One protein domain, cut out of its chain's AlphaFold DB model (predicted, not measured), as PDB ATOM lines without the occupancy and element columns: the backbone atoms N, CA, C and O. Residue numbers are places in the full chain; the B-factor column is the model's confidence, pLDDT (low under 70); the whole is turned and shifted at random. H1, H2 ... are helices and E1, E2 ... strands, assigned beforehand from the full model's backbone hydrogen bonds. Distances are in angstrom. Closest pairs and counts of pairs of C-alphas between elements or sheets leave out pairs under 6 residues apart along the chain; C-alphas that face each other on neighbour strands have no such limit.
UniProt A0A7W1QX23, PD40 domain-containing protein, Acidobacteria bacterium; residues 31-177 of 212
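Overview. This is residues 31 to 177 of the 212 residues of the protein "PD40 domain-containing protein" of Acidobacteria bacterium (UniProt A0A7W1QX23). Two small antiparallel sheets of three strands follow each other, and E4, the first strand of the second sheet, packs on E1, E2 and E3 of the first. The helices H1 and H2 lie at the margin of the second sheet, and residues 36 to 42 and 172 to 177 of H2 stick out. The 147 printed residues hold six named strands, then two named helices; under half are in these elements, class mixed. The whole is compact, with a radius of gyration of the C-alphas of 16.2 A and spans of 48 by 34 by 31 A.

Along the chain. E1, residues 55 to 61, begins at C-alpha (180.165, 197.171, 173.009). E2 is residues 67 to 73, and E3 residues 80 to 88, 25.6 A long. E4 is residues 106 to 111, E5 117 to 122 and E6 135 to 140. H1 is residues 154 to 159; H2, residues 164 to 177, 18.6 A long, ends at C-alpha (161.065, 205.124, 159.384).

Arrangement. E1 E2 E3 is a meander, each strand the antiparallel neighbour of the one before, and strongly twisted; N 57 and O 71 are 2.8 A apart, N 70 and O 83 3.0 A. E4's closest C-alpha pair with E3 is Trp 80 and Asp 106, 5.3 A. E4 E5 E6 is a second meander, with N 110 and O 119 at 2.8 A and N 118 and O 139 at 2.9 A. H1 only grazes this sheet with residues 154 to 158, and H2 only just grazes it with residues 164 to 171, with 5 pairs of C-alphas within 10 A. In H1 and H2 every O i to N i+4 pair is within hydrogen-bond range.

Size, cuts and confidence. The C-alphas of Lys 37 and Gly 128, the two farthest apart, are 51.8 A apart. The printed part has no cut. The links E3 to E4, E5 to E6 and E6 to H1 are long. Residues 155 to 177 have pLDDT under 70.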
ATOM      1  N   TYR A  31     175.639 219.542 160.532       84.06
ATOM      2  CA  TYR A  31     176.563 219.162 161.599       84.06
ATOM      3  C   TYR A  31     178.013 219.136 161.092       84.06
ATOM      4  O   TYR A  31     178.242 218.803 159.930       84.06
ATOM      5  N   PRO A  32     179.010 219.440 161.943       81.62
ATOM      6  CA  PRO A  32     180.408 219.574 161.518       81.62
ATOM      7  C   PRO A  32     181.064 218.253 161.080       81.62
ATOM      8  O   PRO A  32     182.123 218.272 160.469       81.62
ATOM      9  N   TYR A  33     180.436 217.117 161.383       85.00
ATOM     10  CA  TYR A  33     180.826 215.771 160.946       85.00
ATOM     11  C   TYR A  33     179.874 215.193 159.885       85.00
ATOM     12  O   TYR A  33     179.958 214.010 159.561       85.00
ATOM     13  N   ALA A  34     178.911 215.979 159.392       82.19
ATOM     14  CA  ALA A  34     178.018 215.527 158.334       82.19
ATOM     15  C   ALA A  34     178.798 215.396 157.021       82.19
ATOM     16  O   ALA A  34     179.566 216.285 156.656       82.19
ATOM     17  N   PHE A  35     178.567 214.307 156.293       75.81
ATOM     18  CA  PHE A  35     179.126 214.141 154.957       75.81
ATOM     19  C   PHE A  35     178.580 215.222 154.014       75.81
ATOM     20  O   PHE A  35     177.374 215.468 153.974       75.81
ATOM     21  N   ASP A  36     179.461 215.835 153.220       75.25
ATOM     22  CA  ASP A  36     179.083 216.850 152.223       75.25
ATOM     23  C   ASP A  36     178.206 216.295 151.093       75.25
ATOM     24  O   ASP A  36     177.504 217.040 150.411       75.25
ATOM     25  N   LYS A  37     178.249 214.978 150.887       77.62
ATOM     26  CA  LYS A  37     177.465 214.257 149.887       77.62
ATOM     27  C   LYS A  37     176.737 213.100 150.549       77.62
ATOM     28  O   LYS A  37     177.183 212.555 151.557       77.62
ATOM     29  N   THR A  38     175.625 212.689 149.952       78.19
ATOM     30  CA  THR A  38     174.944 211.456 150.346       78.19
ATOM     31  C   THR A  38     175.887 210.275 150.155       78.19
ATOM     32  O   THR A  38     176.328 210.016 149.034       78.19
ATOM     33  N   VAL A  39     176.178 209.558 151.236       77.69
ATOM     34  CA  VAL A  39     176.932 208.304 151.176       77.69
ATOM     35  C   VAL A  39     176.005 207.179 150.711       77.69
ATOM     36  O   VAL A  39     174.891 207.033 151.217       77.69
ATOM     37  N   SER A  40     176.433 206.414 149.705       84.56
ATOM     38  CA  SER A  40     175.683 205.268 149.167       84.56
ATOM     39  C   SER A  40     175.861 203.997 149.998       84.56
ATOM     40  O   SER A  40     175.059 203.071 149.882       84.56
ATOM     41  N   GLU A  41     176.885 203.965 150.850       87.75
ATOM     42  CA  GLU A  41     177.257 202.826 151.683       87.75
ATOM     43  C   GLU A  41     177.415 203.253 153.150       87.75
ATOM     44  O   GLU A  41     177.677 204.430 153.424       87.75
ATOM     45  N   PRO A  42     177.236 202.329 154.115       84.69
ATOM     46  CA  PRO A  42     177.525 202.608 155.515       84.69
ATOM     47  C   PRO A  42     178.987 203.033 155.698       84.69
ATOM     48  O   PRO A  42     179.895 202.331 155.265       84.69
ATOM     49  N   ALA A  43     179.207 204.154 156.382       85.75
ATOM     50  CA  ALA A  43     180.535 204.636 156.751       85.75
ATOM     51  C   ALA A  43     180.758 204.474 158.260       85.75
ATOM     52  O   ALA A  43     179.822 204.628 159.051       85.75
ATOM     53  N   ILE A  44     182.000 204.190 158.660       87.81
ATOM     54  CA  ILE A  44     182.375 204.132 160.076       87.81
ATOM     55  C   ILE A  44     182.300 205.544 160.662       87.81
ATOM     56  O   ILE A  44     182.877 206.493 160.133       87.81
ATOM     57  N   PHE A  45     181.577 205.688 161.771       89.56
ATOM     58  CA  PHE A  45     181.423 206.968 162.450       89.56
ATOM     59  C   PHE A  45     182.469 207.125 163.554       89.56
ATOM     60  O   PHE A  45     182.503 206.324 164.490       89.56
ATOM     61  N   GLY A  46     183.297 208.171 163.467       88.75
ATOM     62  CA  GLY A  46     184.326 208.455 164.472       88.75
ATOM     63  C   GLY A  46     185.260 207.264 164.692       88.75
ATOM     64  O   GLY A  46     185.403 206.803 165.823       88.75
ATOM     65  N   GLU A  47     185.819 206.719 163.613       89.94
ATOM     66  CA  GLU A  47     186.691 205.541 163.631       89.94
ATOM     67  C   GLU A  47     187.801 205.644 164.690       89.94
ATOM     68  O   GLU A  47     188.399 206.702 164.886       89.94
ATOM     69  N   GLY A  48     188.023 204.553 165.426       88.69
ATOM     70  CA  GLY A  48     189.033 204.453 166.482       88.69
ATOM     71  C   GLY A  48     188.704 205.201 167.781       88.69
ATOM     72  O   GLY A  48     189.308 204.907 168.807       88.69
ATOM     73  N   VAL A  49     187.737 206.127 167.771       92.62
ATOM     74  CA  VAL A  49     187.364 206.941 168.943       92.62
ATOM     75  C   VAL A  49     185.960 206.604 169.442       92.62
ATOM     76  O   VAL A  49     185.776 206.257 170.606       92.62
ATOM     77  N   ILE A  50     184.970 206.701 168.555       92.12
ATOM     78  CA  ILE A  50     183.580 206.305 168.802       92.12
ATOM     79  C   ILE A  50     183.380 204.854 168.364       92.12
ATOM     80  O   ILE A  50     182.842 204.049 169.111       92.12
ATOM     81  N   SER A  51     183.863 204.500 167.169       89.69
ATOM     82  CA  SER A  51     183.794 203.133 166.642       89.69
ATOM     83  C   SER A  51     185.160 202.456 166.775       89.69
ATOM     84  O   SER A  51     185.982 202.545 165.865       89.69
ATOM     85  N   GLY A  52     185.417 201.819 167.922       82.25
ATOM     86  CA  GLY A  52     186.732 201.244 168.271       82.25
ATOM     87  C   GLY A  52     186.718 199.780 168.734       82.25
ATOM     88  O   GLY A  52     187.665 199.344 169.375       82.25
ATOM     89  N   GLY A  53     185.643 199.026 168.470       83.94
ATOM     90  CA  GLY A  53     185.525 197.607 168.857       83.94
ATOM     91  C   GLY A  53     184.956 197.346 170.260       83.94
ATOM     92  O   GLY A  53     184.892 196.198 170.691       83.94
ATOM     93  N   SER A  54     184.521 198.391 170.966       91.12
ATOM     94  CA  SER A  54     183.773 198.270 172.225       91.12
ATOM     95  C   SER A  54     182.298 197.913 171.988       91.12
ATOM     96  O   SER A  54     181.782 198.035 170.876       91.12
ATOM     97  N   PHE A  55     181.598 197.494 173.045       94.62
ATOM     98  CA  PHE A  55     180.165 197.171 173.009       94.62
ATOM     99  C   PHE A  55     179.306 198.436 173.147       94.62
ATOM    100  O   PHE A  55     178.607 198.625 174.146       94.62
ATOM    101  N   ASP A  56     179.401 199.306 172.142       95.19
ATOM    102  CA  ASP A  56     178.790 200.635 172.146       95.19
ATOM    103  C   ASP A  56     177.407 200.646 171.469       95.19
ATOM    104  O   ASP A  56     177.165 199.954 170.479       95.19
ATOM    105  N   SER A  57     176.463 201.416 172.015       94.88
ATOM    106  CA  SER A  57     175.066 201.456 171.563       94.88
ATOM    107  C   SER A  57     174.348 202.755 171.960       94.88
ATOM    108  O   SER A  57     174.913 203.605 172.641       94.88
ATOM    109  N   HIS A  58     173.090 202.909 171.530       96.00
ATOM    110  CA  HIS A  58     172.175 203.992 171.935       96.00
ATOM    111  C   HIS A  58     172.773 205.415 171.865       96.00
ATOM    112  O   HIS A  58     172.812 206.115 172.878       96.00
ATOM    113  N   PRO A  59     173.254 205.867 170.690       96.06
ATOM    114  CA  PRO A  59     173.794 207.213 170.550       96.06
ATOM    115  C   PRO A  59     172.698 208.280 170.695       96.06
ATOM    116  O   PRO A  59     171.617 208.166 170.115       96.06
ATOM    117  N   ALA A  60     173.018 209.361 171.401       96.31
ATOM    118  CA  ALA A  60     172.185 210.539 171.589       96.31
ATOM    119  C   ALA A  60     173.018 211.813 171.398       96.31
ATOM    120  O   ALA A  60     173.893 212.142 172.199       96.31
ATOM    121  N   PHE A  61     172.731 212.547 170.324       94.69
ATOM    122  CA  PHE A  61     173.360 213.837 170.059       94.69
ATOM    123  C   PHE A  61     172.679 214.941 170.865       94.69
ATOM    124  O   PHE A  61     171.449 215.028 170.891       94.69
ATOM    125  N   ALA A  62     173.471 215.813 171.484       94.00
ATOM    126  CA  ALA A  62     172.931 217.054 172.015       94.00
ATOM    127  C   ALA A  62     172.583 218.020 170.863       94.00
ATOM    128  O   ALA A  62     173.193 217.952 169.792       94.00
ATOM    129  N   PRO A  63     171.650 218.965 171.075       91.06
ATOM    130  CA  PRO A  63     171.249 219.922 170.038       91.06
ATOM    131  C   PRO A  63     172.366 220.841 169.535       91.06
ATOM    132  O   PRO A  63     172.237 221.427 168.465       91.06
ATOM    133  N   ASP A  64     173.467 220.962 170.280       91.75
ATOM    134  CA  ASP A  64     174.659 221.692 169.835       91.75
ATOM    135  C   ASP A  64     175.361 221.034 168.634       91.75
ATOM    136  O   ASP A  64     176.221 221.657 168.008       91.75
ATOM    137  N   GLY A  65     175.017 219.779 168.317       91.31
ATOM    138  CA  GLY A  65     175.612 219.037 167.217       91.31
ATOM    139  C   GLY A  65     177.100 218.752 167.395       91.31
ATOM    140  O   GLY A  65     177.791 218.508 166.411       91.31
ATOM    141  N   LYS A  66     177.619 218.860 168.621       95.62
ATOM    142  CA  LYS A  66     179.033 218.676 168.971       95.62
ATOM    143  C   LYS A  66     179.220 217.803 170.206       95.62
ATOM    144  O   LYS A  66     180.341 217.375 170.444       95.62
ATOM    145  N   THR A  67     178.161 217.505 170.948       96.75
ATOM    146  CA  THR A  67     178.188 216.577 172.076       96.75
ATOM    147  C   THR A  67     177.460 215.288 171.701       96.75
ATOM    148  O   THR A  67     176.308 215.325 171.261       96.75
ATOM    149  N   LEU A  68     178.109 214.141 171.902       97.38
ATOM    150  CA  LEU A  68     177.527 212.813 171.711       97.38
ATOM    151  C   LEU A  68     177.569 212.042 173.026       97.38
ATOM    152  O   LEU A  68     178.640 211.831 173.586       97.38
ATOM    153  N   TYR A  69     176.407 211.577 173.470       98.38
ATOM    154  CA  TYR A  69     176.280 210.592 174.535       98.38
ATOM    155  C   TYR A  69     176.001 209.224 173.928       98.38
ATOM    156  O   TYR A  69     175.297 209.130 172.925       98.38
ATOM    157  N   PHE A  70     176.529 208.159 174.512       98.12
ATOM    158  CA  PHE A  70     176.255 206.796 174.061       98.12
ATOM    159  C   PHE A  70     176.506 205.808 175.196       98.12
ATOM    160  O   PHE A  70     177.137 206.143 176.193       98.12
ATOM    161  N   VAL A  71     175.994 204.593 175.058       98.25
ATOM    162  CA  VAL A  71     176.136 203.539 176.062       98.25
ATOM    163  C   VAL A  71     177.294 202.635 175.690       98.25
ATOM    164  O   VAL A  71     177.311 202.122 174.577       98.25
ATOM    165  N   ARG A  72     178.190 202.363 176.637       98.00
ATOM    166  CA  ARG A  72     179.163 201.269 176.567       98.00
ATOM    167  C   ARG A  72     178.772 200.171 177.543       98.00
ATOM    168  O   ARG A  72     178.507 200.443 178.712       98.00
ATOM    169  N   SER A  73     178.736 198.931 177.068       97.69
ATOM    170  CA  SER A  73     178.475 197.767 177.914       97.69
ATOM    171  C   SER A  73     179.758 197.041 178.300       97.69
ATOM    172  O   SER A  73     180.719 196.993 177.529       97.69
ATOM    173  N   THR A  74     179.758 196.421 179.478       97.00
ATOM    174  CA  THR A  74     180.737 195.380 179.796       97.00
ATOM    175  C   THR A  74     180.614 194.206 178.812       97.00
ATOM    176  O   THR A  74     179.524 193.947 178.299       97.00
ATOM    177  N   PRO A  75     181.692 193.439 178.551       94.75
ATOM    178  CA  PRO A  75     181.653 192.344 177.576       94.75
ATOM    179  C   PRO A  75     180.598 191.260 177.838       94.75
ATOM    180  O   PRO A  75     180.146 190.588 176.916       94.75
ATOM    181  N   ASN A  76     180.196 191.078 179.096       95.50
ATOM    182  CA  ASN A  76     179.157 190.133 179.507       95.50
ATOM    183  C   ASN A  76     177.753 190.768 179.601       95.50
ATOM    184  O   ASN A  76     176.821 190.105 180.049       95.50
ATOM    185  N   PHE A  77     177.601 192.029 179.187       91.69
ATOM    186  CA  PHE A  77     176.343 192.774 179.138       91.69
ATOM    187  C   PHE A  77     175.606 192.911 180.478       91.69
ATOM    188  O   PHE A  77     174.381 193.031 180.509       91.69
ATOM    189  N   ASN A  78     176.337 192.887 181.597       94.06
ATOM    190  CA  ASN A  78     175.749 192.991 182.935       94.06
ATOM    191  C   ASN A  78     175.748 194.419 183.508       94.06
ATOM    192  O   ASN A  78     175.065 194.668 184.503       94.06
ATOM    193  N   PHE A  79     176.494 195.336 182.889       97.06
ATOM    194  CA  PHE A  79     176.616 196.724 183.310       97.06
ATOM    195  C   PHE A  79     176.704 197.634 182.082       97.06
ATOM    196  O   PHE A  79     177.376 197.317 181.092       97.06
ATOM    197  N   TRP A  80     175.996 198.757 182.151       98.25
ATOM    198  CA  TRP A  80     175.932 199.775 181.108       98.25
ATOM    199  C   TRP A  80     176.381 201.112 181.674       98.25
ATOM    200  O   TRP A  80     175.973 201.492 182.769       98.25
ATOM    201  N   THR A  81     177.218 201.815 180.924       98.69
ATOM    202  CA  THR A  81     177.735 203.126 181.304       98.69
ATOM    203  C   THR A  81     177.450 204.111 180.191       98.69
ATOM    204  O   THR A  81     177.753 203.839 179.027       98.69
ATOM    205  N   ILE A  82     176.891 205.266 180.538       98.75
ATOM    206  CA  ILE A  82     176.725 206.360 179.587       98.75
ATOM    207  C   ILE A  82     178.051 207.117 179.512       98.75
ATOM    208  O   ILE A  82     178.539 207.657 180.505       98.75
ATOM    209  N   LEU A  83     178.633 207.151 178.319       98.69
ATOM    210  CA  LEU A  83     179.817 207.928 177.986       98.69
ATOM    211  C   LEU A  83     179.417 209.215 177.265       98.69
ATOM    212  O   LEU A  83     178.348 209.294 176.654       98.69
ATOM    213  N   VAL A  84     180.296 210.212 177.308       98.56
ATOM    214  CA  VAL A  84     180.182 211.468 176.571       98.56
ATOM    215  C   VAL A  84     181.456 211.727 175.774       98.56
ATOM    216  O   VAL A  84     182.567 211.569 176.270       98.56
ATOM    217  N   SER A  85     181.301 212.139 174.521       98.12
ATOM    218  CA  SER A  85     182.391 212.610 173.670       98.12
ATOM    219  C   SER A  85     182.043 213.970 173.078       98.12
ATOM    220  O   SER A  85     180.886 214.256 172.765       98.12
ATOM    221  N   GLN A  86     183.069 214.804 172.922       97.69
ATOM    222  CA  GLN A  86     182.964 216.136 172.341       97.69
ATOM    223  C   GLN A  86     183.613 216.182 170.960       97.69
ATOM    224  O   GLN A  86     184.693 215.634 170.753       97.69
ATOM    225  N   PHE A  87     183.003 216.902 170.027       96.69
ATOM    226  CA  PHE A  87     183.583 217.222 168.732       96.69
ATOM    227  C   PHE A  87     184.333 218.552 168.827       96.69
ATOM    228  O   PHE A  87     183.735 219.630 168.913       96.69
ATOM    229  N   LYS A  88     185.664 218.480 168.827       95.94
ATOM    230  CA  LYS A  88     186.569 219.630 168.942       95.94
ATOM    231  C   LYS A  88     187.664 219.507 167.890       95.94
ATOM    232  O   LYS A  88     188.149 218.412 167.624       95.94
ATOM    233  N   ASN A  89     188.066 220.629 167.295       94.12
ATOM    234  CA  ASN A  89     189.173 220.684 166.330       94.12
ATOM    235  C   ASN A  89     189.026 219.669 165.176       94.12
ATOM    236  O   ASN A  89     189.977 218.976 164.825       94.12
ATOM    237  N   GLY A  90     187.810 219.537 164.633       91.62
ATOM    238  CA  GLY A  90     187.524 218.662 163.489       91.62
ATOM    239  C   GLY A  90     187.436 217.165 163.801       91.62
ATOM    240  O   GLY A  90     187.292 216.378 162.871       91.62
ATOM    241  N   LYS A  91     187.500 216.748 165.074       94.31
ATOM    242  CA  LYS A  91     187.428 215.330 165.459       94.31
ATOM    243  C   LYS A  91     186.673 215.093 166.767       94.31
ATOM    244  O   LYS A  91     186.618 215.956 167.648       94.31
ATOM    245  N   TRP A  92     186.128 213.889 166.914       96.56
ATOM    246  CA  TRP A  92     185.640 213.399 168.203       96.56
ATOM    247  C   TRP A  92     186.812 213.198 169.161       96.56
ATOM    248  O   TRP A  92     187.875 212.725 168.759       96.56
ATOM    249  N   GLN A  93     186.630 213.598 170.415       97.88
ATOM    250  CA  GLN A  93     187.600 213.358 171.480       97.88
ATOM    251  C   GLN A  93     187.377 211.982 172.110       97.88
ATOM    252  O   GLN A  93     186.286 211.416 172.002       97.88
ATOM    253  N   THR A  94     188.397 211.468 172.799       97.00
ATOM    254  CA  THR A  94     188.274 210.255 173.613       97.00
ATOM    255  C   THR A  94     187.050 210.364 174.529       97.00
ATOM    256  O   THR A  94     186.925 211.367 175.232       97.00
ATOM    257  N   PRO A  95     186.124 209.391 174.493       97.94
ATOM    258  CA  PRO A  95     184.949 209.412 175.347       97.94
ATOM    259  C   PRO A  95     185.321 209.289 176.824       97.94
ATOM    260  O   PRO A  95     186.169 208.475 177.190       97.94
ATOM    261  N   GLU A  96     184.630 210.045 177.662       98.38
ATOM    262  CA  GLU A  96     184.739 209.998 179.120       98.38
ATOM    263  C   GLU A  96     183.425 209.483 179.712       98.38
ATOM    264  O   GLU A  96     182.374 209.557 179.069       98.38
ATOM    265  N   VAL A  97     183.458 208.951 180.936       98.69
ATOM    266  CA  VAL A  97     182.223 208.595 181.650       98.69
ATOM    267  C   VAL A  97     181.422 209.870 181.894       98.69
ATOM    268  O   VAL A  97     181.967 210.870 182.363       98.69
ATOM    269  N   ALA A  98     180.134 209.863 181.543       98.38
ATOM    270  CA  ALA A  98     179.288 211.016 181.806       98.38
ATOM    271  C   ALA A  98     179.230 211.266 183.326       98.38
ATOM    272  O   ALA A  98     179.088 210.298 184.072       98.38
ATOM    273  N   PRO A  99     179.272 212.522 183.812       97.12
ATOM    274  CA  PRO A  99     179.403 212.807 185.248       97.12
ATOM    275  C   PRO A  99     178.311 212.213 186.153       97.12
ATOM    276  O   PRO A  99     178.506 212.111 187.356       97.12
ATOM    277  N   PHE A 100     177.160 211.848 185.584       97.69
ATOM    278  CA  PHE A 100     176.015 211.250 186.276       97.69
ATOM    279  C   PHE A 100     175.948 209.715 186.149       97.69
ATOM    280  O   PHE A 100     174.943 209.126 186.545       97.69
ATOM    281  N   SER A 101     176.946 209.078 185.527       98.44
ATOM    282  CA  SER A 101     176.962 207.645 185.221       98.44
ATOM    283  C   SER A 101     178.227 206.957 185.734       98.44
ATOM    284  O   SER A 101     179.182 207.605 186.150       98.44
ATOM    285  N   GLY A 102     178.236 205.622 185.706       97.44
ATOM    286  CA  GLY A 102     179.387 204.786 186.064       97.44
ATOM    287  C   GLY A 102     179.311 204.181 187.463       97.44
ATOM    288  O   GLY A 102     179.867 203.110 187.680       97.44
ATOM    289  N   GLU A 103     178.573 204.802 188.382       97.19
ATOM    290  CA  GLU A 103     178.262 204.210 189.692       97.19
ATOM    291  C   GLU A 103     177.161 203.144 189.578       97.19
ATOM    292  O   GLU A 103     177.225 202.088 190.205       97.19
ATOM    293  N   TYR A 104     176.180 203.389 188.709       97.31
ATOM    294  CA  TYR A 104     175.051 202.500 188.475       97.31
ATOM    295  C   TYR A 104     174.994 202.075 187.014       97.31
ATOM    296  O   TYR A 104     175.595 202.688 186.134       97.31
ATOM    297  N   SER A 105     174.244 201.006 186.750       97.56
ATOM    298  CA  SER A 105     173.977 200.607 185.375       97.56
ATOM    299  C   SER A 105     172.962 201.571 184.755       97.56
ATOM    300  O   SER A 105     171.781 201.532 185.116       97.56
ATOM    301  N   ASP A 106     173.424 202.378 183.802       98.00
ATOM    302  CA  ASP A 106     172.665 203.432 183.126       98.00
ATOM    303  C   ASP A 106     172.638 203.221 181.611       98.00
ATOM    304  O   ASP A 106     173.642 202.846 181.004       98.00
ATOM    305  N   ALA A 107     171.497 203.487 180.976       97.75
ATOM    306  CA  ALA A 107     171.341 203.297 179.536       97.75
ATOM    307  C   ALA A 107     170.301 204.243 178.915       97.75
ATOM    308  O   ALA A 107     169.690 205.066 179.596       97.75
ATOM    309  N   ASP A 108     170.104 204.103 177.605       96.94
ATOM    310  CA  ASP A 108     169.085 204.783 176.801       96.94
ATOM    311  C   ASP A 108     169.065 206.313 176.968       96.94
ATOM    312  O   ASP A 108     168.026 206.886 177.316       96.94
ATOM    313  N   PRO A 109     170.199 207.002 176.729       97.94
ATOM    314  CA  PRO A 109     170.238 208.451 176.812       97.94
ATOM    315  C   PRO A 109     169.303 209.078 175.771       97.94
ATOM    316  O   PRO A 109     169.245 208.670 174.611       97.94
ATOM    317  N   PHE A 110     168.597 210.125 176.180       96.88
ATOM    318  CA  PHE A 110     167.751 210.923 175.305       96.88
ATOM    319  C   PHE A 110     167.786 212.389 175.727       96.88
ATOM    320  O   PHE A 110     167.569 212.715 176.891       96.88
ATOM    321  N   ILE A 111     168.008 213.286 174.769       94.06
ATOM    322  CA  ILE A 111     168.042 214.733 175.004       94.06
ATOM    323  C   ILE A 111     166.899 215.374 174.229       94.06
ATOM    324  O   ILE A 111     166.666 215.060 173.059       94.06
ATOM    325  N   THR A 112     166.169 216.282 174.872       92.06
ATOM    326  CA  THR A 112     165.114 217.039 174.195       92.06
ATOM    327  C   THR A 112     165.695 217.966 173.132       92.06
ATOM    328  O   THR A 112     166.822 218.440 173.238       92.06
ATOM    329  N   ALA A 113     164.912 218.260 172.092       89.31
ATOM    330  CA  ALA A 113     165.369 219.091 170.973       89.31
ATOM    331  C   ALA A 113     165.765 220.520 171.394       89.31
ATOM    332  O   ALA A 113     166.622 221.125 170.764       89.31
ATOM    333  N   ASP A 114     165.169 221.042 172.471       91.25
ATOM    334  CA  ASP A 114     165.533 222.329 173.076       91.25
ATOM    335  C   ASP A 114     166.779 222.251 173.980       91.25
ATOM    336  O   ASP A 114     167.239 223.268 174.493       91.25
ATOM    337  N   GLY A 115     167.318 221.049 174.201       93.06
ATOM    338  CA  GLY A 115     168.517 220.790 174.995       93.06
ATOM    339  C   GLY A 115     168.331 220.969 176.495       93.06
ATOM    340  O   GLY A 115     169.321 220.940 177.225       93.06
ATOM    341  N   LYS A 116     167.094 221.172 176.964       95.00
ATOM    342  CA  LYS A 116     166.809 221.509 178.363       95.00
ATOM    343  C   LYS A 116     166.656 220.297 179.265       95.00
ATOM    344  O   LYS A 116     166.853 220.440 180.465       95.00
ATOM    345  N   LYS A 117     166.304 219.130 178.720       95.81
ATOM    346  CA  LYS A 117     166.073 217.915 179.504       95.81
ATOM    347  C   LYS A 117     166.859 216.739 178.949       95.81
ATOM    348  O   LYS A 117     166.934 216.548 177.735       95.81
ATOM    349  N   PHE A 118     167.392 215.943 179.864       97.44
ATOM    350  CA  PHE A 118     168.061 214.679 179.596       97.44
ATOM    351  C   PHE A 118     167.294 213.568 180.299       97.44
ATOM    352  O   PHE A 118     166.984 213.687 181.481       97.44
ATOM    353  N   PHE A 119     167.007 212.488 179.589       97.50
ATOM    354  CA  PHE A 119     166.357 211.297 180.113       97.50
ATOM    355  C   PHE A 119     167.265 210.090 179.925       97.50
ATOM    356  O   PHE A 119     168.016 210.023 178.955       97.50
ATOM    357  N   PHE A 120     167.182 209.148 180.854       97.81
ATOM    358  CA  PHE A 120     167.875 207.867 180.780       97.81
ATOM    359  C   PHE A 120     167.206 206.853 181.697       97.81
ATOM    360  O   PHE A 120     166.412 207.221 182.571       97.81
ATOM    361  N   ILE A 121     167.534 205.579 181.506       96.12
ATOM    362  CA  ILE A 121     167.145 204.522 182.433       96.12
ATOM    363  C   ILE A 121     168.290 204.198 183.385       96.12
ATOM    364  O   ILE A 121     169.453 204.257 182.995       96.12
ATOM    365  N   SER A 122     167.966 203.848 184.629       96.88
ATOM    366  CA  SER A 122     168.983 203.508 185.626       96.88
ATOM    367  C   SER A 122     168.473 202.573 186.715       96.88
ATOM    368  O   SER A 122     167.306 202.659 187.112       96.88
ATOM    369  N   LYS A 123     169.370 201.714 187.215       95.75
ATOM    370  CA  LYS A 123     169.154 200.832 188.379       95.75
ATOM    371  C   LYS A 123     169.436 201.496 189.729       95.75
ATOM    372  O   LYS A 123     169.381 200.824 190.752       95.75
ATOM    373  N   ARG A 124     169.772 202.785 189.749       96.00
ATOM    374  CA  ARG A 124     170.106 203.459 191.005       96.00
ATOM    375  C   ARG A 124     168.967 203.452 192.031       96.00
ATOM    376  O   ARG A 124     167.797 203.449 191.626       96.00
ATOM    377  N   PRO A 125     169.295 203.440 193.337       95.44
ATOM    378  CA  PRO A 125     168.311 203.301 194.398       95.44
ATOM    379  C   PRO A 125     167.235 204.381 194.372       95.44
ATOM    380  O   PRO A 125     167.490 205.549 194.074       95.44
ATOM    381  N   VAL A 126     166.020 204.002 194.761       92.00
ATOM    382  CA  VAL A 126     164.905 204.937 194.952       92.00
ATOM    383  C   VAL A 126     164.478 204.874 196.407       92.00
ATOM    384  O   VAL A 126     164.177 203.799 196.921       92.00
ATOM    385  N   ALA A 127     164.477 206.027 197.083       89.50
ATOM    386  CA  ALA A 127     164.227 206.117 198.524       89.50
ATOM    387  C   ALA A 127     165.114 205.155 199.349       89.50
ATOM    388  O   ALA A 127     164.639 204.499 200.275       89.50
ATOM    389  N   GLY A 128     166.392 205.034 198.966       89.75
ATOM    390  CA  GLY A 128     167.387 204.191 199.641       89.75
ATOM    391  C   GLY A 128     167.240 202.684 199.408       89.75
ATOM    392  O   GLY A 128     167.930 201.907 200.058       89.75
ATOM    393  N   LYS A 129     166.343 202.248 198.514       90.25
ATOM    394  CA  LYS A 129     166.153 200.828 198.196       90.25
ATOM    395  C   LYS A 129     166.838 200.471 196.887       90.25
ATOM    396  O   LYS A 129     166.510 201.049 195.848       90.25
ATOM    397  N   GLU A 130     167.734 199.492 196.959       92.12
ATOM    398  CA  GLU A 130     168.372 198.871 195.799       92.12
ATOM    399  C   GLU A 130     167.348 198.299 194.821       92.12
ATOM    400  O   GLU A 130     166.262 197.850 195.210       92.12
ATOM    401  N   LYS A 131     167.708 198.295 193.535       87.25
ATOM    402  CA  LYS A 131     166.825 197.850 192.457       87.25
ATOM    403  C   LYS A 131     167.477 196.792 191.579       87.25
ATOM    404  O   LYS A 131     168.642 196.884 191.202       87.25
ATOM    405  N   THR A 132     166.685 195.801 191.178       86.38
ATOM    406  CA  THR A 132     167.078 194.816 190.157       86.38
ATOM    407  C   THR A 132     166.681 195.254 188.745       86.38
ATOM    408  O   THR A 132     167.277 194.803 187.765       86.38
ATOM    409  N   ASP A 133     165.680 196.130 188.640       89.31
ATOM    410  CA  ASP A 133     165.145 196.705 187.410       89.31
ATOM    411  C   ASP A 133     165.505 198.196 187.269       89.31
ATOM    412  O   ASP A 133     166.003 198.840 188.192       89.31
ATOM    413  N   THR A 134     165.275 198.757 186.085       90.94
ATOM    414  CA  THR A 134     165.590 200.158 185.778       90.94
ATOM    415  C   THR A 134     164.349 201.042 185.838       90.94
ATOM    416  O   THR A 134     163.304 200.666 185.310       90.94
ATOM    417  N   ASP A 135     164.486 202.248 186.383       93.44
ATOM    418  CA  ASP A 135     163.491 203.322 186.257       93.44
ATOM    419  C   ASP A 135     163.904 204.362 185.222       93.44
ATOM    420  O   ASP A 135     165.078 204.458 184.878       93.44
ATOM    421  N   ILE A 136     162.946 205.188 184.789       93.38
ATOM    422  CA  ILE A 136     163.236 206.401 184.019       93.38
ATOM    423  C   ILE A 136     163.587 207.538 184.971       93.38
ATOM    424  O   ILE A 136     162.845 207.851 185.910       93.38
ATOM    425  N   TRP A 137     164.679 208.209 184.641       95.69
ATOM    426  CA  TRP A 137     165.156 209.380 185.342       95.69
ATOM    427  C   TRP A 137     165.336 210.562 184.401       95.69
ATOM    428  O   TRP A 137     165.471 210.395 183.188       95.69
ATOM    429  N   MET A 138     165.331 211.760 184.977       97.00
ATOM    430  CA  MET A 138     165.405 213.017 184.246       97.00
ATOM    431  C   MET A 138     166.376 213.986 184.919       97.00
ATOM    432  O   MET A 138     166.445 214.049 186.144       97.00
ATOM    433  N   MET A 139     167.113 214.738 184.111       97.81
ATOM    434  CA  MET A 139     167.921 215.881 184.533       97.81
ATOM    435  C   MET A 139     167.534 217.102 183.712       97.81
ATOM    436  O   MET A 139     167.201 216.989 182.529       97.81
ATOM    437  N   GLU A 140     167.652 218.273 184.319       96.94
ATOM    438  CA  GLU A 140     167.490 219.547 183.633       96.94
ATOM    439  C   GLU A 140     168.850 220.191 183.382       96.94
ATOM    440  O   GLU A 140     169.800 220.026 184.151       96.94
ATOM    441  N   LYS A 141     168.960 220.934 182.283       95.62
ATOM    442  CA  LYS A 141     170.160 221.708 181.998       95.62
ATOM    443  C   LYS A 141     170.164 222.956 182.874       95.62
ATOM    444  O   LYS A 141     169.288 223.809 182.764       95.62
ATOM    445  N   THR A 142     171.157 223.056 183.748       95.44
ATOM    446  CA  THR A 142     171.341 224.196 184.650       95.44
ATOM    447  C   THR A 142     171.741 225.456 183.879       95.44
ATOM    448  O   THR A 142     172.268 225.385 182.766       95.44
ATOM    449  N   ALA A 143     171.588 226.624 184.509       90.81
ATOM    450  CA  ALA A 143     172.026 227.905 183.944       90.81
ATOM    451  C   ALA A 143     173.535 227.955 183.620       90.81
ATOM    452  O   ALA A 143     173.958 228.729 182.767       90.81
ATOM    453  N   ARG A 144     174.348 227.111 184.271       91.31
ATOM    454  CA  ARG A 144     175.796 226.979 184.021       91.31
ATOM    455  C   ARG A 144     176.129 225.984 182.899       91.31
ATOM    456  O   ARG A 144     177.298 225.755 182.617       91.31
ATOM    457  N   GLY A 145     175.123 225.363 182.281       89.38
ATOM    458  CA  GLY A 145     175.290 224.400 181.190       89.38
ATOM    459  C   GLY A 145     175.577 222.958 181.624       89.38
ATOM    460  O   GLY A 145     175.638 222.086 180.758       89.38
ATOM    461  N   ALA A 146     175.702 222.688 182.925       93.81
ATOM    462  CA  ALA A 146     175.788 221.334 183.482       93.81
ATOM    463  C   ALA A 146     174.399 220.686 183.608       93.81
ATOM    464  O   ALA A 146     173.395 221.399 183.678       93.81
ATOM    465  N   TRP A 147     174.338 219.356 183.670       96.81
ATOM    466  CA  TRP A 147     173.120 218.639 184.054       96.81
ATOM    467  C   TRP A 147     172.888 218.748 185.564       96.81
ATOM    468  O   TRP A 147     173.845 218.775 186.335       96.81
ATOM    469  N   SER A 148     171.627 218.859 185.977       97.31
ATOM    470  CA  SER A 148     171.233 218.799 187.383       97.31
ATOM    471  C   SER A 148     171.446 217.402 187.965       97.31
ATOM    472  O   SER A 148     171.609 216.434 187.221       97.31
ATOM    473  N   GLU A 149     171.306 217.281 189.286       96.06
ATOM    474  CA  GLU A 149     171.145 215.973 189.916       96.06
ATOM    475  C   GLU A 149     169.974 215.215 189.285       96.06
ATOM    476  O   GLU A 149     168.933 215.830 188.990       96.06
ATOM    477  N   PRO A 150     170.100 213.901 189.052       96.75
ATOM    478  CA  PRO A 150     169.055 213.212 188.338       96.75
ATOM    479  C   PRO A 150     167.885 212.820 189.248       96.75
ATOM    480  O   PRO A 150     168.056 212.217 190.306       96.75
ATOM    481  N   GLN A 151     166.672 213.039 188.753       95.75
ATOM    482  CA  GLN A 151     165.424 212.848 189.484       95.75
ATOM    483  C   GLN A 151     164.637 211.650 188.948       95.75
ATOM    484  O   GLN A 151     164.456 211.501 187.736       95.75
ATOM    485  N   ASN A 152     164.165 210.781 189.846       94.75
ATOM    486  CA  ASN A 152     163.332 209.637 189.484       94.75
ATOM    487  C   ASN A 152     161.926 210.136 189.129       94.75
ATOM    488  O   ASN A 152     161.321 210.878 189.900       94.75
ATOM    489  N   LEU A 153     161.381 209.724 187.983       87.25
ATOM    490  CA  LEU A 153     160.054 210.192 187.558       87.25
ATOM    491  C   LEU A 153     158.887 209.444 188.226       87.25
ATOM    492  O   LEU A 153     157.730 209.813 188.031       87.25
ATOM    493  N   GLY A 154     159.166 208.415 189.026       75.75
ATOM    494  CA  GLY A 154     158.178 207.616 189.741       75.75
ATOM    495  C   GLY A 154     157.298 206.749 188.834       75.75
ATOM    496  O   GLY A 154     157.022 207.053 187.672       75.75
ATOM    497  N   ALA A 155     156.763 205.663 189.393       63.75
ATOM    498  CA  ALA A 155     155.959 204.696 188.641       63.75
ATOM    499  C   ALA A 155     154.670 205.292 188.030       63.75
ATOM    500  O   ALA A 155     154.205 204.837 186.986       63.75
ATOM    501  N   CYS A 156     154.065 206.318 188.647       48.22
ATOM    502  CA  CYS A 156     152.803 206.895 188.162       48.22
ATOM    503  C   CYS A 156     152.975 207.673 186.845       48.22
ATOM    504  O   CYS A 156     152.159 207.514 185.935       48.22
ATOM    505  N   GLN A 157     154.043 208.470 186.708       57.12
ATOM    506  CA  GLN A 157     154.349 209.195 185.465       57.12
ATOM    507  C   GLN A 157     154.757 208.221 184.352       57.12
ATOM    508  O   GLN A 157     154.335 208.378 183.206       57.12
ATOM    509  N   GLN A 158     155.506 207.172 184.709       55.75
ATOM    510  CA  GLN A 158     155.895 206.104 183.787       55.75
ATOM    511  C   GLN A 158     154.668 205.333 183.251       55.75
ATOM    512  O   GLN A 158     154.572 205.080 182.051       55.75
ATOM    513  N   ARG A 159     153.682 205.017 184.111       47.00
ATOM    514  CA  ARG A 159     152.450 204.291 183.730       47.00
ATOM    515  C   ARG A 159     151.418 205.155 183.001       47.00
ATOM    516  O   ARG A 159     150.681 204.630 182.172       47.00
ATOM    517  N   ARG A 160     151.355 206.468 183.269       45.16
ATOM    518  CA  ARG A 160     150.368 207.390 182.660       45.16
ATOM    519  C   ARG A 160     150.668 207.804 181.219       45.16
ATOM    520  O   ARG A 160     149.918 208.601 180.665       45.16
ATOM    521  N   GLY A 161     151.729 207.295 180.596       43.38
ATOM    522  CA  GLY A 161     151.929 207.389 179.147       43.38
ATOM    523  C   GLY A 161     152.170 208.790 178.571       43.38
ATOM    524  O   GLY A 161     152.498 208.872 177.399       43.38
ATOM    525  N   ARG A 162     152.066 209.880 179.347       45.31
ATOM    526  CA  ARG A 162     152.181 211.263 178.840       45.31
ATOM    527  C   ARG A 162     153.602 211.712 178.492       45.31
ATOM    528  O   ARG A 162     153.757 212.575 177.647       45.31
ATOM    529  N   MET A 163     154.633 211.142 179.119       48.34
ATOM    530  CA  MET A 163     156.035 211.379 178.715       48.34
ATOM    531  C   MET A 163     156.563 210.266 177.812       48.34
ATOM    532  O   MET A 163     157.347 210.502 176.895       48.34
ATOM    533  N   VAL A 164     156.081 209.044 178.051       49.16
ATOM    534  CA  VAL A 164     156.373 207.893 177.207       49.16
ATOM    535  C   VAL A 164     155.790 208.120 175.815       49.16
ATOM    536  O   VAL A 164     156.444 207.741 174.871       49.16
ATOM    537  N   SER A 165     154.645 208.777 175.618       43.41
ATOM    538  CA  SER A 165     154.087 208.991 174.275       43.41
ATOM    539  C   SER A 165     155.023 209.766 173.366       43.41
ATOM    540  O   SER A 165     155.229 209.315 172.256       43.41
ATOM    541  N   ASP A 166     155.646 210.851 173.814       48.97
ATOM    542  CA  ASP A 166     156.401 211.728 172.911       48.97
ATOM    543  C   ASP A 166     157.806 211.186 172.647       48.97
ATOM    544  O   ASP A 166     158.257 211.141 171.501       48.97
ATOM    545  N   ALA A 167     158.474 210.691 173.695       47.50
ATOM    546  CA  ALA A 167     159.767 210.027 173.572       47.50
ATOM    547  C   ALA A 167     159.627 208.668 172.874       47.50
ATOM    548  O   ALA A 167     160.401 208.377 171.973       47.50
ATOM    549  N   ARG A 168     158.601 207.864 173.194       45.75
ATOM    550  CA  ARG A 168     158.333 206.556 172.565       45.75
ATOM    551  C   ARG A 168     157.665 206.675 171.201       45.75
ATOM    552  O   ARG A 168     157.879 205.784 170.398       45.75
ATOM    553  N   GLN A 169     156.885 207.713 170.886       40.84
ATOM    554  CA  GLN A 169     156.427 207.970 169.509       40.84
ATOM    555  C   GLN A 169     157.594 208.428 168.657       40.84
ATOM    556  O   GLN A 169     157.712 207.925 167.550       40.84
ATOM    557  N   LYS A 170     158.486 209.297 169.152       46.94
ATOM    558  CA  LYS A 170     159.714 209.652 168.424       46.94
ATOM    559  C   LYS A 170     160.660 208.458 168.288       46.94
ATOM    560  O   LYS A 170     161.145 208.215 167.189       46.94
ATOM    561  N   TRP A 171     160.834 207.660 169.343       44.59
ATOM    562  CA  TRP A 171     161.559 206.385 169.323       44.59
ATOM    563  C   TRP A 171     160.933 205.437 168.296       44.59
ATOM    564  O   TRP A 171     161.554 205.111 167.293       44.59
ATOM    565  N   ASN A 172     159.655 205.083 168.442       43.22
ATOM    566  CA  ASN A 172     158.943 204.198 167.519       43.22
ATOM    567  C   ASN A 172     158.858 204.755 166.089       43.22
ATOM    568  O   ASN A 172     158.803 203.960 165.157       43.22
ATOM    569  N   ALA A 173     158.840 206.074 165.881       41.00
ATOM    570  CA  ALA A 173     158.867 206.698 164.559       41.00
ATOM    571  C   ALA A 173     160.259 206.609 163.922       41.00
ATOM    572  O   ALA A 173     160.344 206.290 162.742       41.00
ATOM    573  N   LEU A 174     161.341 206.793 164.687       41.81
ATOM    574  CA  LEU A 174     162.714 206.553 164.226       41.81
ATOM    575  C   LEU A 174     162.933 205.068 163.886       41.81
ATOM    576  O   LEU A 174     163.489 204.756 162.833       41.81
ATOM    577  N   PHE A 175     162.388 204.150 164.693       39.75
ATOM    578  CA  PHE A 175     162.391 202.714 164.392       39.75
ATOM    579  C   PHE A 175     161.507 202.358 163.177       39.75
ATOM    580  O   PHE A 175     161.937 201.575 162.333       39.75
ATOM    581  N   ARG A 176     160.309 202.953 163.019       32.66
ATOM    582  CA  ARG A 176     159.402 202.698 161.875       32.66
ATOM    583  C   ARG A 176     159.876 203.320 160.563       32.66
ATOM    584  O   ARG A 176     159.681 202.712 159.517       32.66
ATOM    585  N   LEU A 177     160.504 204.493 160.586       32.53
ATOM    586  CA  LEU A 177     161.065 205.124 159.384       32.53
ATOM    587  C   LEU A 177     162.336 204.401 158.914       32.53
ATOM    588  O   LEU A 177     162.570 204.304 157.709       32.53
TER     589      LEU A 177